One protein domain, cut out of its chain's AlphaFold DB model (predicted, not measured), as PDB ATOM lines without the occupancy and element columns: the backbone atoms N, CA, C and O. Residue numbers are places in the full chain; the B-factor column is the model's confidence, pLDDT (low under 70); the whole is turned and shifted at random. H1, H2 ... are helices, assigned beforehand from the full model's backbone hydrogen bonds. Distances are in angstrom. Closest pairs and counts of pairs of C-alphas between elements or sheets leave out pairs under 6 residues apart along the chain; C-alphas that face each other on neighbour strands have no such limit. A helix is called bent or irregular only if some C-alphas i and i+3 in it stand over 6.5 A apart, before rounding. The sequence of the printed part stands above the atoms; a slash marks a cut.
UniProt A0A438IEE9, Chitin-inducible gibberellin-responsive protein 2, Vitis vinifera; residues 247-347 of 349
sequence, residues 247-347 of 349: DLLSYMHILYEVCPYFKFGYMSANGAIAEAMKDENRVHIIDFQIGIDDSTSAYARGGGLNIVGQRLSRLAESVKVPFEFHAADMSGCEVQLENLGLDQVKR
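This is residues 247 to 347 of the 349 residues of the protein "Chitin-inducible gibberellin-responsive protein 2" of Vitis vinifera (UniProt A0A438IEE9). The model is an open frame of helices with few contacts: the long helix H2 makes one side, H1 meets its beginning in a corner, and the short H3 sits by the first residues of H1, with H4 leading on from H3. Two long stretches without a named element, residues 277 to 297 and 319 to 336, link these parts; the first comes within 4 A of the mean of the C-alphas, and the second leads to the small helices H5 and H6, which touch no other helix. The printed part has 101 residues with six named helices, H1 to H6 in chain order, and no named strand; its class is all helix. It is only just compact, close to loose, with a radius of gyration of the C-alphas of 15.2 A, and it spans 43 by 29 by 28 A, only just elongated.

The longest helix, H2, holds residues 260 to 276 and is 24.0 A long, from C-alpha 260 at (15.827, 111.316, -9.970) to C-alpha 276 at (36.719, 123.146, -9.624). Before it, H1 holds residues 247 to 258, 16.2 A, beginning at C-alpha 247 at (16.898, 95.981, 3.992). H3 is residues 298 to 301, 5.8 A. H4 is residues 304 to 318, 22.4 A; it is neither bent nor irregular, but only just: C-alphas 304 and 307 are 6.0 A apart. H5 is residues 337 to 340, 5.4 A, and H6 is residues 342 to 346, 6.7 A, ending at C-alpha 346 at (49.181, 123.076, 4.879).

H2 touches H1 only at the corner by their link, with residues 262 to 263 of H2 and 255 to 257 of H1; the closest C-alphas, those of Phe 262 and Tyr 256, are 5.7 A apart. Their lines are about perpendicular, at 79 degrees. With residues 248 to 249, H1 only just touches H3, with 3 pairs of C-alphas within 8 A, the closest being those of Leu 248 and Ala 300 at 6.5 A. H3 and H4 only just touch, only at the corner by their link, with 3 pairs within 8 A; the closest C-alphas, those of Ala 298 and Gly 304, are 4.0 A apart. H2 and H4 are apart, and so are H4 and H5. H5 and H6 meet only through their link. In H1, H2 and H6 each O i to N i+4 pair is within hydrogen-bond range, and in H4 10 of 11 are; H3 and H5 are too short for such a pair, and their one O i to N i+3 pair is within range in H5 but not in H3.

The two C-alphas farthest apart are those of Val 258 and Arg 347, at 44.2 A. The printed part has no cut. The links H2 to H3, 21 residues, and H4 to H5, 18 residues, are long; the other three are tight. Residues 265 to 272, which belong to H2, and residues 275 to 281 stand free. The mean pLDDT of the printed part is 79.7, and it is under 70 in residues 247 to 250, 291 to 303 and 343 to 347.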
ATOM      1  N   ASP A 247      18.167  95.387   4.412       59.78
ATOM      2  CA  ASP A 247      16.898  95.981   3.992       59.78
ATOM      3  C   ASP A 247      17.034  97.501   3.822       59.78
ATOM      4  O   ASP A 247      16.620  98.041   2.798       59.78
ATOM      5  N   LEU A 248      17.699  98.204   4.747       61.72
ATOM      6  CA  LEU A 248      17.872  99.664   4.656       61.72
ATOM      7  C   LEU A 248      18.717 100.090   3.444       61.72
ATOM      8  O   LEU A 248      18.353 101.024   2.725       61.72
ATOM      9  N   LEU A 249      19.822  99.380   3.188       61.53
ATOM     10  CA  LEU A 249      20.641  99.580   1.989       61.53
ATOM     11  C   LEU A 249      19.839  99.315   0.711       61.53
ATOM     12  O   LEU A 249      19.994 100.049  -0.265       61.53
ATOM     13  N   SER A 250      18.959  98.306   0.725       65.44
ATOM     14  CA  SER A 250      18.085  98.012  -0.411       65.44
ATOM     15  C   SER A 250      17.078  99.138  -0.666       65.44
ATOM     16  O   SER A 250      16.921  99.550  -1.812       65.44
ATOM     17  N   TYR A 251      16.481  99.730   0.377       70.62
ATOM     18  CA  TYR A 251      15.538 100.841   0.219       70.62
ATOM     19  C   TYR A 251      16.206 102.114  -0.295       70.62
ATOM     20  O   TYR A 251      15.659 102.771  -1.176       70.62
ATOM     21  N   MET A 252      17.399 102.453   0.201       70.25
ATOM     22  CA  MET A 252      18.138 103.614  -0.306       70.25
ATOM     23  C   MET A 252      18.587 103.426  -1.752       70.25
ATOM     24  O   MET A 252      18.519 104.368  -2.539       70.25
ATOM     25  N   HIS A 253      18.999 102.213  -2.127       71.62
ATOM     26  CA  HIS A 253      19.304 101.909  -3.520       71.62
ATOM     27  C   HIS A 253      18.059 102.028  -4.405       71.62
ATOM     28  O   HIS A 253      18.120 102.677  -5.443       71.62
ATOM     29  N   ILE A 254      16.915 101.495  -3.963       79.56
ATOM     30  CA  ILE A 254      15.643 101.648  -4.676       79.56
ATOM     31  C   ILE A 254      15.309 103.130  -4.849       79.56
ATOM     32  O   ILE A 254      15.017 103.538  -5.964       79.56
ATOM     33  N   LEU A 255      15.404 103.948  -3.794       75.88
ATOM     34  CA  LEU A 255      15.161 105.392  -3.886       75.88
ATOM     35  C   LEU A 255      16.113 106.085  -4.866       75.88
ATOM     36  O   LEU A 255      15.669 106.940  -5.622       75.88
ATOM     37  N   TYR A 256      17.394 105.716  -4.881       74.19
ATOM     38  CA  TYR A 256      18.357 106.251  -5.844       74.19
ATOM     39  C   TYR A 256      18.003 105.886  -7.296       74.19
ATOM     40  O   TYR A 256      18.157 106.717  -8.189       74.19
ATOM     41  N   GLU A 257      17.520 104.664  -7.534       78.56
ATOM     42  CA  GLU A 257      17.144 104.190  -8.872       78.56
ATOM     43  C   GLU A 257      15.807 104.770  -9.354       78.56
ATOM     44  O   GLU A 257      15.677 105.141 -10.520       78.56
ATOM     45  N   VAL A 258      14.805 104.870  -8.473       82.88
ATOM     46  CA  VAL A 258      13.445 105.292  -8.855       82.88
ATOM     47  C   VAL A 258      13.216 106.799  -8.737       82.88
ATOM     48  O   VAL A 258      12.355 107.331  -9.436       82.88
ATOM     49  N   CYS A 259      13.952 107.507  -7.872       79.31
ATOM     50  CA  CYS A 259      13.806 108.951  -7.688       79.31
ATOM     51  C   CYS A 259      14.989 109.710  -8.312       79.31
ATOM     52  O   CYS A 259      16.126 109.568  -7.856       79.31
ATOM     53  N   PRO A 260      14.747 110.613  -9.282       81.75
ATOM     54  CA  PRO A 260      15.827 111.316  -9.970       81.75
ATOM     55  C   PRO A 260      16.566 112.318  -9.072       81.75
ATOM     56  O   PRO A 260      17.681 112.706  -9.402       81.75
ATOM     57  N   TYR A 261      15.984 112.731  -7.941       78.50
ATOM     58  CA  TYR A 261      16.521 113.794  -7.083       78.50
ATOM     59  C   TYR A 261      17.896 113.468  -6.502       78.50
ATOM     60  O   TYR A 261      18.792 114.308  -6.541       78.50
ATOM     61  N   PHE A 262      18.084 112.243  -6.002       78.56
ATOM     62  CA  PHE A 262      19.363 111.831  -5.425       78.56
ATOM     63  C   PHE A 262      20.438 111.760  -6.502       78.56
ATOM     64  O   PHE A 262      21.503 112.355  -6.356       78.56
ATOM     65  N   LYS A 263      20.135 111.088  -7.617       83.06
ATOM     66  CA  LYS A 263      21.053 110.975  -8.751       83.06
ATOM     67  C   LYS A 263      21.421 112.344  -9.319       83.06
ATOM     68  O   LYS A 263      22.598 112.596  -9.549       83.06
ATOM     69  N   PHE A 264      20.443 113.234  -9.482       88.25
ATOM     70  CA  PHE A 264      20.671 114.615  -9.894       88.25
ATOM     71  C   PHE A 264      21.610 115.335  -8.922       88.25
ATOM     72  O   PHE A 264      22.645 115.829  -9.351       88.25
ATOM     73  N   GLY A 265      21.310 115.316  -7.619       88.50
ATOM     74  CA  GLY A 265      22.141 115.958  -6.598       88.50
ATOM     75  C   GLY A 265      23.595 115.482  -6.631       88.50
ATOM     76  O   GLY A 265      24.507 116.305  -6.703       88.50
ATOM     77  N   TYR A 266      23.819 114.165  -6.670       86.12
ATOM     78  CA  TYR A 266      25.167 113.599  -6.749       86.12
ATOM     79  C   TYR A 266      25.879 113.942  -8.061       86.12
ATOM     80  O   TYR A 266      27.048 114.318  -8.040       86.12
ATOM     81  N   MET A 267      25.204 113.829  -9.208       90.12
ATOM     82  CA  MET A 267      25.816 114.124 -10.509       90.12
ATOM     83  C   MET A 267      26.175 115.605 -10.644       90.12
ATOM     84  O   MET A 267      27.272 115.923 -11.100       90.12
ATOM     85  N   SER A 268      25.291 116.502 -10.207       94.62
ATOM     86  CA  SER A 268      25.538 117.944 -10.207       94.62
ATOM     87  C   SER A 268      26.681 118.320  -9.265       94.62
ATOM     88  O   SER A 268      27.583 119.049  -9.677       94.62
ATOM     89  N   ALA A 269      26.698 117.787  -8.038       93.50
ATOM     90  CA  ALA A 269      27.782 118.032  -7.087       93.50
ATOM     91  C   ALA A 269      29.127 117.516  -7.619       93.50
ATOM     92  O   ALA A 269      30.111 118.251  -7.622       93.50
ATOM     93  N   ASN A 270      29.163 116.289  -8.147       94.31
ATOM     94  CA  ASN A 270      30.377 115.709  -8.718       94.31
ATOM     95  C   ASN A 270      30.870 116.488  -9.942       94.31
ATOM     96  O   ASN A 270      32.076 116.663 -10.093       94.31
ATOM     97  N   GLY A 271      29.965 116.985 -10.790       95.81
ATOM     98  CA  GLY A 271      30.317 117.848 -11.918       95.81
ATOM     99  C   GLY A 271      30.966 119.156 -11.463       95.81
ATOM    100  O   GLY A 271      32.021 119.526 -11.971       95.81
ATOM    101  N   ALA A 272      30.387 119.814 -10.454       97.19
ATOM    102  CA  ALA A 272      30.945 121.037  -9.881       97.19
ATOM    103  C   ALA A 272      32.312 120.802  -9.212       97.19
ATOM    104  O   ALA A 272      33.234 121.594  -9.407       97.19
ATOM    105  N   ILE A 273      32.471 119.701  -8.465       96.19
ATOM    106  CA  ILE A 273      33.749 119.314  -7.848       96.19
ATOM    107  C   ILE A 273      34.800 119.033  -8.928       96.19
ATOM    108  O   ILE A 273      35.919 119.528  -8.829       96.19
ATOM    109  N   ALA A 274      34.455 118.265  -9.964       94.69
ATOM    110  CA  ALA A 274      35.381 117.923 -11.039       94.69
ATOM    111  C   ALA A 274      35.871 119.166 -11.795       94.69
ATOM    112  O   ALA A 274      37.063 119.275 -12.072       94.69
ATOM    113  N   GLU A 275      34.973 120.113 -12.080       96.44
ATOM    114  CA  GLU A 275      35.339 121.369 -12.736       96.44
ATOM    115  C   GLU A 275      36.249 122.223 -11.845       96.44
ATOM    116  O   GLU A 275      37.286 122.702 -12.299       96.44
ATOM    117  N   ALA A 276      35.917 122.360 -10.558       96.00
ATOM    118  CA  ALA A 276      36.719 123.146  -9.624       96.00
ATOM    119  C   ALA A 276      38.134 122.575  -9.411       96.00
ATOM    120  O   ALA A 276      39.057 123.331  -9.120       96.00
ATOM    121  N   MET A 277      38.306 121.254  -9.531       95.31
ATOM    122  CA  MET A 277      39.551 120.546  -9.201       95.31
ATOM    123  C   MET A 277      40.410 120.176 -10.422       95.31
ATOM    124  O   MET A 277      41.419 119.492 -10.269       95.31
ATOM    125  N   LYS A 278      40.024 120.592 -11.633       92.06
ATOM    126  CA  LYS A 278      40.592 120.116 -12.907       92.06
ATOM    127  C   LYS A 278      42.120 120.206 -13.023       92.06
ATOM    128  O   LYS A 278      42.730 119.316 -13.611       92.06
ATOM    129  N   ASP A 279      42.717 121.249 -12.454       93.56
ATOM    130  CA  ASP A 279      44.157 121.525 -12.540       93.56
ATOM    131  C   ASP A 279      44.888 121.311 -11.199       93.56
ATOM    132  O   ASP A 279      46.055 121.680 -11.044       93.56
ATOM    133  N   GLU A 280      44.215 120.703 -10.218       92.75
ATOM    134  CA  GLU A 280      44.777 120.447  -8.896       92.75
ATOM    135  C   GLU A 280      45.448 119.073  -8.831       92.75
ATOM    136  O   GLU A 280      44.863 118.034  -9.133       92.75
ATOM    137  N   ASN A 281      46.692 119.042  -8.349       90.12
ATOM    138  CA  ASN A 281      47.457 117.796  -8.213       90.12
ATOM    139  C   ASN A 281      47.001 116.935  -7.027       90.12
ATOM    140  O   ASN A 281      47.440 115.792  -6.878       90.12
ATOM    141  N   ARG A 282      46.170 117.492  -6.139       89.81
ATOM    142  CA  ARG A 282      45.633 116.777  -4.987       89.81
ATOM    143  C   ARG A 282      44.316 117.383  -4.523       89.81
ATOM    144  O   ARG A 282      44.235 118.582  -4.288       89.81
ATOM    145  N   VAL A 283      43.333 116.520  -4.293       92.56
ATOM    146  CA  VAL A 283      41.978 116.900  -3.884       92.56
ATOM    147  C   VAL A 283      41.698 116.365  -2.481       92.56
ATOM    148  O   VAL A 283      42.034 115.223  -2.176       92.56
ATOM    149  N   HIS A 284      41.079 117.185  -1.632       92.94
ATOM    150  CA  HIS A 284      40.569 116.768  -0.328       92.94
ATOM    151  C   HIS A 284      39.058 117.002  -0.290       92.94
ATOM    152  O   HIS A 284      38.610 118.148  -0.271       92.94
ATOM    153  N   ILE A 285      38.285 115.915  -0.318       92.88
ATOM    154  CA  ILE A 285      36.819 115.951  -0.280       92.88
ATOM    155  C   ILE A 285      36.368 115.668   1.149       92.88
ATOM    156  O   ILE A 285      36.769 114.662   1.733       92.88
ATOM    157  N   ILE A 286      35.527 116.547   1.689       91.50
ATOM    158  CA  ILE A 286      34.882 116.381   2.992       91.50
ATOM    159  C   ILE A 286      33.397 116.155   2.725       91.50
ATOM    160  O   ILE A 286      32.715 117.051   2.227       91.50
ATOM    161  N   ASP A 287      32.918 114.953   3.031       89.88
ATOM    162  CA  ASP A 287      31.514 114.568   2.898       89.88
ATOM    163  C   ASP A 287      30.909 114.398   4.295       89.88
ATOM    164  O   ASP A 287      31.283 113.494   5.044       89.88
ATOM    165  N   PHE A 288      29.998 115.306   4.645       85.62
ATOM    166  CA  PHE A 288      29.325 115.333   5.944       85.62
ATOM    167  C   PHE A 288      28.233 114.273   6.088       85.62
ATOM    168  O   PHE A 288      27.703 114.139   7.182       85.62
ATOM    169  N   GLN A 289      27.890 113.566   5.006       78.50
ATOM    170  CA  GLN A 289      26.793 112.605   4.968       78.50
ATOM    171  C   GLN A 289      27.197 111.312   4.252       78.50
ATOM    172  O   GLN A 289      26.433 110.719   3.479       78.50
ATOM    173  N   ILE A 290      28.431 110.861   4.509       75.38
ATOM    174  CA  ILE A 290      29.042 109.739   3.795       75.38
ATOM    175  C   ILE A 290      28.434 108.387   4.189       75.38
ATOM    176  O   ILE A 290      28.887 107.620   5.045       75.38
ATOM    177  N   GLY A 291      27.374 108.073   3.453       61.34
ATOM    178  CA  GLY A 291      26.467 106.981   3.719       61.34
ATOM    179  C   GLY A 291      25.660 107.260   4.982       61.34
ATOM    180  O   GLY A 291      26.217 107.334   6.066       61.34
ATOM    181  N   ILE A 292      24.346 107.378   4.793       54.78
ATOM    182  CA  ILE A 292      23.252 107.319   5.775       54.78
ATOM    183  C   ILE A 292      23.720 107.580   7.221       54.78
ATOM    184  O   ILE A 292      24.036 106.642   7.958       54.78
ATOM    185  N   ASP A 293      23.779 108.863   7.581       47.28
ATOM    186  CA  ASP A 293      24.135 109.381   8.905       47.28
ATOM    187  C   ASP A 293      23.141 108.947   9.983       47.28
ATOM    188  O   ASP A 293      22.242 109.684  10.392       47.28
ATOM    189  N   ASP A 294      23.342 107.758  10.521       49.47
ATOM    190  CA  ASP A 294      23.075 107.581  11.935       49.47
ATOM    191  C   ASP A 294      24.269 106.874  12.562       49.47
ATOM    192  O   ASP A 294      24.791 105.899  12.012       49.47
ATOM    193  N   SER A 295      24.671 107.343  13.736       45.50
ATOM    194  CA  SER A 295      25.534 106.621  14.674       45.50
ATOM    195  C   SER A 295      25.048 105.180  14.935       45.50
ATOM    196  O   SER A 295      25.837 104.304  15.287       45.50
ATOM    197  N   THR A 296      23.761 104.882  14.691       46.50
ATOM    198  CA  THR A 296      23.189 103.524  14.740       46.50
ATOM    199  C   THR A 296      23.353 102.710  13.442       46.50
ATOM    200  O   THR A 296      23.284 101.478  13.475       46.50
ATOM    201  N   SER A 297      23.716 103.344  12.316       49.53
ATOM    202  CA  SER A 297      23.904 102.711  10.994       49.53
ATOM    203  C   SER A 297      25.129 101.785  10.896       49.53
ATOM    204  O   SER A 297      25.329 101.101   9.881       49.53
ATOM    205  N   ALA A 298      25.944 101.702  11.957       47.59
ATOM    206  CA  ALA A 298      26.954 100.658  12.114       47.59
ATOM    207  C   ALA A 298      26.334  99.263  11.931       47.59
ATOM    208  O   ALA A 298      26.915  98.417  11.238       47.59
ATOM    209  N   TYR A 299      25.115  99.073  12.455       46.09
ATOM    210  CA  TYR A 299      24.308  97.887  12.208       46.09
ATOM    211  C   TYR A 299      23.888  97.815  10.745       46.09
ATOM    212  O   TYR A 299      24.158  96.794  10.120       46.09
ATOM    213  N   ALA A 300      23.360  98.903  10.168       45.03
ATOM    214  CA  ALA A 300      22.813  98.943   8.811       45.03
ATOM    215  C   ALA A 300      23.796  98.620   7.667       45.03
ATOM    216  O   ALA A 300      23.380  98.263   6.570       45.03
ATOM    217  N   ARG A 301      25.107  98.701   7.903       52.69
ATOM    218  CA  ARG A 301      26.141  98.322   6.919       52.69
ATOM    219  C   ARG A 301      26.917  97.059   7.292       52.69
ATOM    220  O   ARG A 301      27.745  96.615   6.503       52.69
ATOM    221  N   GLY A 302      26.665  96.485   8.472       51.00
ATOM    222  CA  GLY A 302      27.426  95.350   9.003       51.00
ATOM    223  C   GLY A 302      28.877  95.689   9.374       51.00
ATOM    224  O   GLY A 302      29.696  94.781   9.480       51.00
ATOM    225  N   GLY A 303      29.213  96.979   9.542       60.38
ATOM    226  CA  GLY A 303      30.585  97.421   9.844       60.38
ATOM    227  C   GLY A 303      30.901  98.918   9.682       60.38
ATOM    228  O   GLY A 303      32.077  99.267   9.573       60.38
ATOM    229  N   GLY A 304      29.890  99.802   9.664       71.31
ATOM    230  CA  GLY A 304      30.065 101.267   9.730       71.31
ATOM    231  C   GLY A 304      30.866 101.906   8.582       71.31
ATOM    232  O   GLY A 304      30.956 101.358   7.479       71.31
ATOM    233  N   LEU A 305      31.466 103.077   8.842       77.44
ATOM    234  CA  LEU A 305      32.267 103.843   7.869       77.44
ATOM    235  C   LEU A 305      33.496 103.079   7.344       77.44
ATOM    236  O   LEU A 305      33.947 103.333   6.230       77.44
ATOM    237  N   ASN A 306      34.005 102.093   8.090       78.38
ATOM    238  CA  ASN A 306      35.144 101.273   7.665       78.38
ATOM    239  C   ASN A 306      34.845 100.493   6.371       78.38
ATOM    240  O   ASN A 306      35.672 100.443   5.463       78.38
ATOM    241  N   ILE A 307      33.636  99.933   6.234       78.81
ATOM    242  CA  ILE A 307      33.239  99.224   5.006       78.81
ATOM    243  C   ILE A 307      33.165 100.186   3.816       78.81
ATOM    244  O   ILE A 307      33.537  99.806   2.704       78.81
ATOM    245  N   VAL A 308      32.706 101.423   4.037       82.31
ATOM    246  CA  VAL A 308      32.687 102.461   2.995       82.31
ATOM    247  C   VAL A 308      34.112 102.766   2.546       82.31
ATOM    248  O   VAL A 308      34.397 102.650   1.356       82.31
ATOM    249  N   GLY A 309      35.015 103.029   3.494       87.50
ATOM    250  CA  GLY A 309      36.433 103.246   3.220       87.50
ATOM    251  C   GLY A 309      37.046 102.111   2.401       87.50
ATOM    252  O   GLY A 309      37.604 102.354   1.339       87.50
ATOM    253  N   GLN A 310      36.842 100.855   2.806       87.38
ATOM    254  CA  GLN A 310      37.355  99.690   2.072       87.38
ATOM    255  C   GLN A 310      36.798  99.555   0.651       87.38
ATOM    256  O   GLN A 310      37.494  99.056  -0.235       87.38
ATOM    257  N   ARG A 311      35.527  99.908   0.425       87.62
ATOM    258  CA  ARG A 311      34.924  99.880  -0.917       87.62
ATOM    259  C   ARG A 311      35.505 100.986  -1.793       87.62
ATOM    260  O   ARG A 311      35.854 100.706  -2.937       87.62
ATOM    261  N   LEU A 312      35.654 102.194  -1.250       90.94
ATOM    262  CA  LEU A 312      36.260 103.323  -1.955       90.94
ATOM    263  C   LEU A 312      37.735 103.064  -2.275       90.94
ATOM    264  O   LEU A 312      38.136 103.263  -3.416       90.94
ATOM    265  N   SER A 313      38.514 102.523  -1.333       94.00
ATOM    266  CA  SER A 313      39.911 102.141  -1.569       94.00
ATOM    267  C   SER A 313      40.038 101.104  -2.683       94.00
ATOM    268  O   SER A 313      40.819 101.304  -3.606       94.00
ATOM    269  N   ARG A 314      39.211 100.046  -2.676       94.00
ATOM    270  CA  ARG A 314      39.197  99.044  -3.760       94.00
ATOM    271  C   ARG A 314      38.835  99.646  -5.116       94.00
ATOM    272  O   ARG A 314      39.417  99.268  -6.132       94.00
ATOM    273  N   LEU A 315      37.882 100.578  -5.149       93.81
ATOM    274  CA  LEU A 315      37.520 101.273  -6.381       93.81
ATOM    275  C   LEU A 315      38.691 102.135  -6.875       93.81
ATOM    276  O   LEU A 315      39.079 102.009  -8.035       93.81
ATOM    277  N   ALA A 316      39.292 102.936  -5.992       96.06
ATOM    278  CA  ALA A 316      40.435 103.793  -6.293       96.06
ATOM    279  C   ALA A 316      41.646 102.996  -6.799       96.06
ATOM    280  O   ALA A 316      42.255 103.370  -7.800       96.06
ATOM    281  N   GLU A 317      41.941 101.849  -6.180       96.69
ATOM    282  CA  GLU A 317      42.962 100.906  -6.646       96.69
ATOM    283  C   GLU A 317      42.669 100.413  -8.068       96.69
ATOM    284  O   GLU A 317      43.568 100.398  -8.912       96.69
ATOM    285  N   SER A 318      41.412 100.067  -8.372       97.50
ATOM    286  CA  SER A 318      41.040  99.568  -9.702       97.50
ATOM    287  C   SER A 318      41.194 100.625 -10.804       97.50
ATOM    288  O   SER A 318      41.549 100.284 -11.934       97.50
ATOM    289  N   VAL A 319      41.020 101.908 -10.466       96.00
ATOM    290  CA  VAL A 319      41.246 103.046 -11.376       96.00
ATOM    291  C   VAL A 319      42.634 103.685 -11.234       96.00
ATOM    292  O   VAL A 319      42.923 104.669 -11.911       96.00
ATOM    293  N   LYS A 320      43.520 103.114 -10.404       96.50
ATOM    294  CA  LYS A 320      44.899 103.579 -10.149       96.50
ATOM    295  C   LYS A 320      44.995 105.021  -9.635       96.50
ATOM    296  O   LYS A 320      45.938 105.740  -9.967       96.50
ATOM    297  N   VAL A 321      44.041 105.436  -8.808       94.62
ATOM    298  CA  VAL A 321      44.039 106.749  -8.154       94.62
ATOM    299  C   VAL A 321      44.618 106.609  -6.740       94.62
ATOM    300  O   VAL A 321      44.084 105.821  -5.956       94.62
ATOM    301  N   PRO A 322      45.686 107.349  -6.378       95.44
ATOM    302  CA  PRO A 322      46.142 107.436  -4.993       95.44
ATOM    303  C   PRO A 322      45.023 107.995  -4.111       95.44
ATOM    304  O   PRO A 322      44.511 109.082  -4.373       95.44
ATOM    305  N   PHE A 323      44.628 107.244  -3.085       95.62
ATOM    306  CA  PHE A 323      43.441 107.549  -2.295       95.62
ATOM    307  C   PHE A 323      43.667 107.238  -0.818       95.62
ATOM    308  O   PHE A 323      44.185 106.180  -0.463       95.62
ATOM    309  N   GLU A 324      43.220 108.155   0.036       94.00
ATOM    310  CA  GLU A 324      43.184 107.992   1.484       94.00
ATOM    311  C   GLU A 324      41.767 108.279   1.982       94.00
ATOM    312  O   GLU A 324      41.121 109.223   1.525       94.00
ATOM    313  N   PHE A 325      41.295 107.475   2.933       91.50
ATOM    314  CA  PHE A 325      39.992 107.653   3.562       91.50
ATOM    315  C   PHE A 325      40.165 107.906   5.055       91.50
ATOM    316  O   PHE A 325      40.708 107.067   5.774       91.50
ATOM    317  N   HIS A 326      39.663 109.049   5.516       90.00
ATOM    318  CA  HIS A 326      39.727 109.475   6.911       90.00
ATOM    319  C   HIS A 326      38.302 109.535   7.465       90.00
ATOM    320  O   HIS A 326      37.555 110.463   7.172       90.00
ATOM    321  N   ALA A 327      37.900 108.507   8.214       86.38
ATOM    322  CA  ALA A 327      36.560 108.429   8.793       86.38
ATOM    323  C   ALA A 327      36.447 109.298  10.054       86.38
ATOM    324  O   ALA A 327      37.286 109.190  10.949       86.38
ATOM    325  N   ALA A 328      35.370 110.077  10.156       84.19
ATOM    326  CA  ALA A 328      34.985 110.793  11.367       84.19
ATOM    327  C   ALA A 328      33.547 110.408  11.738       84.19
ATOM    328  O   ALA A 328      32.608 110.758  11.032       84.19
ATOM    329  N   ASP A 329      33.389 109.649  12.823       78.69
ATOM    330  CA  ASP A 329      32.083 109.241  13.352       78.69
ATOM    331  C   ASP A 329      31.615 110.277  14.381       78.69
ATOM    332  O   ASP A 329      31.844 110.141  15.582       78.69
ATOM    333  N   MET A 330      31.083 111.390  13.878       80.31
ATOM    334  CA  MET A 330      30.587 112.505  14.684       80.31
ATOM    335  C   MET A 330      29.435 113.201  13.975       80.31
ATOM    336  O   MET A 330      29.338 113.166  12.748       80.31
ATOM    337  N   SER A 331      28.563 113.855  14.740       78.88
ATOM    338  CA  SER A 331      27.496 114.640  14.132       78.88
ATOM    339  C   SER A 331      28.074 115.849  13.401       78.88
ATOM    340  O   SER A 331      28.999 116.490  13.895       78.88
ATOM    341  N   GLY A 332      27.483 116.230  12.264       78.69
ATOM    342  CA  GLY A 332      27.893 117.427  11.522       78.69
ATOM    343  C   GLY A 332      27.902 118.709  12.370       78.69
ATOM    344  O   GLY A 332      28.706 119.600  12.115       78.69
ATOM    345  N   CYS A 333      27.065 118.798  13.414       82.38
ATOM    346  CA  CYS A 333      27.047 119.940  14.336       82.38
ATOM    347  C   CYS A 333      28.173 119.930  15.387       82.38
ATOM    348  O   CYS A 333      28.395 120.947  16.039       82.38
ATOM    349  N   GLU A 334      28.878 118.812  15.550       85.06
ATOM    350  CA  GLU A 334      30.002 118.646  16.479       85.06
ATOM    351  C   GLU A 334      31.359 118.814  15.781       85.06
ATOM    352  O   GLU A 334      32.390 118.889  16.452       85.06
ATOM    353  N   VAL A 335      31.370 118.890  14.444       87.12
ATOM    354  CA  VAL A 335      32.592 119.006  13.644       87.12
ATOM    355  C   VAL A 335      33.294 120.335  13.912       87.12
ATOM    356  O   VAL A 335      32.736 121.417  13.722       87.12
ATOM    357  N   GLN A 336      34.569 120.249  14.274       88.81
ATOM    358  CA  GLN A 336      35.489 121.373  14.401       88.81
ATOM    359  C   GLN A 336      36.569 121.311  13.315       88.81
ATOM    360  O   GLN A 336      36.853 120.262  12.734       88.81
ATOM    361  N   LEU A 337      37.215 122.450  13.042       85.69
ATOM    362  CA  LEU A 337      38.218 122.581  11.974       85.69
ATOM    363  C   LEU A 337      39.387 121.592  12.125       85.69
ATOM    364  O   LEU A 337      39.927 121.097  11.137       85.69
ATOM    365  N   GLU A 338      39.759 121.288  13.365       86.12
ATOM    366  CA  GLU A 338      40.799 120.318  13.717       86.12
ATOM    367  C   GLU A 338      40.437 118.876  13.338       86.12
ATOM    368  O   GLU A 338      41.321 118.093  12.989       86.12
ATOM    369  N   ASN A 339      39.146 118.534  13.317       84.81
ATOM    370  CA  ASN A 339      38.680 117.204  12.921       84.81
ATOM    371  C   ASN A 339      38.812 116.973  11.412       84.81
ATOM    372  O   ASN A 339      38.893 115.833  10.969       84.81
ATOM    373  N   LEU A 340      38.882 118.050  10.624       86.31
ATOM    374  CA  LEU A 340      38.943 117.996   9.164       86.31
ATOM    375  C   LEU A 340      40.352 117.731   8.623       86.31
ATOM    376  O   LEU A 340      40.538 117.702   7.413       86.31
ATOM    377  N   GLY A 341      41.376 117.607   9.476       81.69
ATOM    378  CA  GLY A 341      42.735 117.268   9.034       81.69
ATOM    379  C   GLY A 341      43.376 118.292   8.082       81.69
ATOM    380  O   GLY A 341      44.343 117.975   7.389       81.69
ATOM    381  N   LEU A 342      42.884 119.536   8.040       77.19
ATOM    382  CA  LEU A 342      43.365 120.571   7.111       77.19
ATOM    383  C   LEU A 342      44.814 121.004   7.378       77.19
ATOM    384  O   LEU A 342      45.491 121.516   6.487       77.19
ATOM    385  N   ASP A 343      45.328 120.780   8.585       63.62
ATOM    386  CA  ASP A 343      46.730 121.057   8.904       63.62
ATOM    387  C   ASP A 343      47.689 120.020   8.326       63.62
ATOM    388  O   ASP A 343      48.859 120.344   8.109       63.62
ATOM    389  N   GLN A 344      47.192 118.824   7.972       56.44
ATOM    390  CA  GLN A 344      47.909 117.993   7.017       56.44
ATOM    391  C   GLN A 344      48.057 118.835   5.757       56.44
ATOM    392  O   GLN A 344      49.184 119.176   5.453       56.44
ATOM    393  N   VAL A 345      46.976 119.299   5.113       54.91
ATOM    394  CA  VAL A 345      46.974 120.039   3.825       54.91
ATOM    395  C   VAL A 345      47.973 121.213   3.751       54.91
ATOM    396  O   VAL A 345      48.617 121.379   2.714       54.91
ATOM    397  N   LYS A 346      48.197 121.969   4.837       49.25
ATOM    398  CA  LYS A 346      49.181 123.076   4.879       49.25
ATOM    399  C   LYS A 346      50.647 122.637   4.817       49.25
ATOM    400  O   LYS A 346      51.495 123.426   4.419       49.25
ATOM    401  N   ARG A 347      50.959 121.394   5.190       48.12
ATOM    402  CA  ARG A 347      52.321 120.833   5.185       48.12
ATOM    403  C   ARG A 347      52.795 120.370   3.801       48.12
ATOM    404  O   ARG A 347      53.897 119.846   3.689       48.12
TER     405      ARG A 347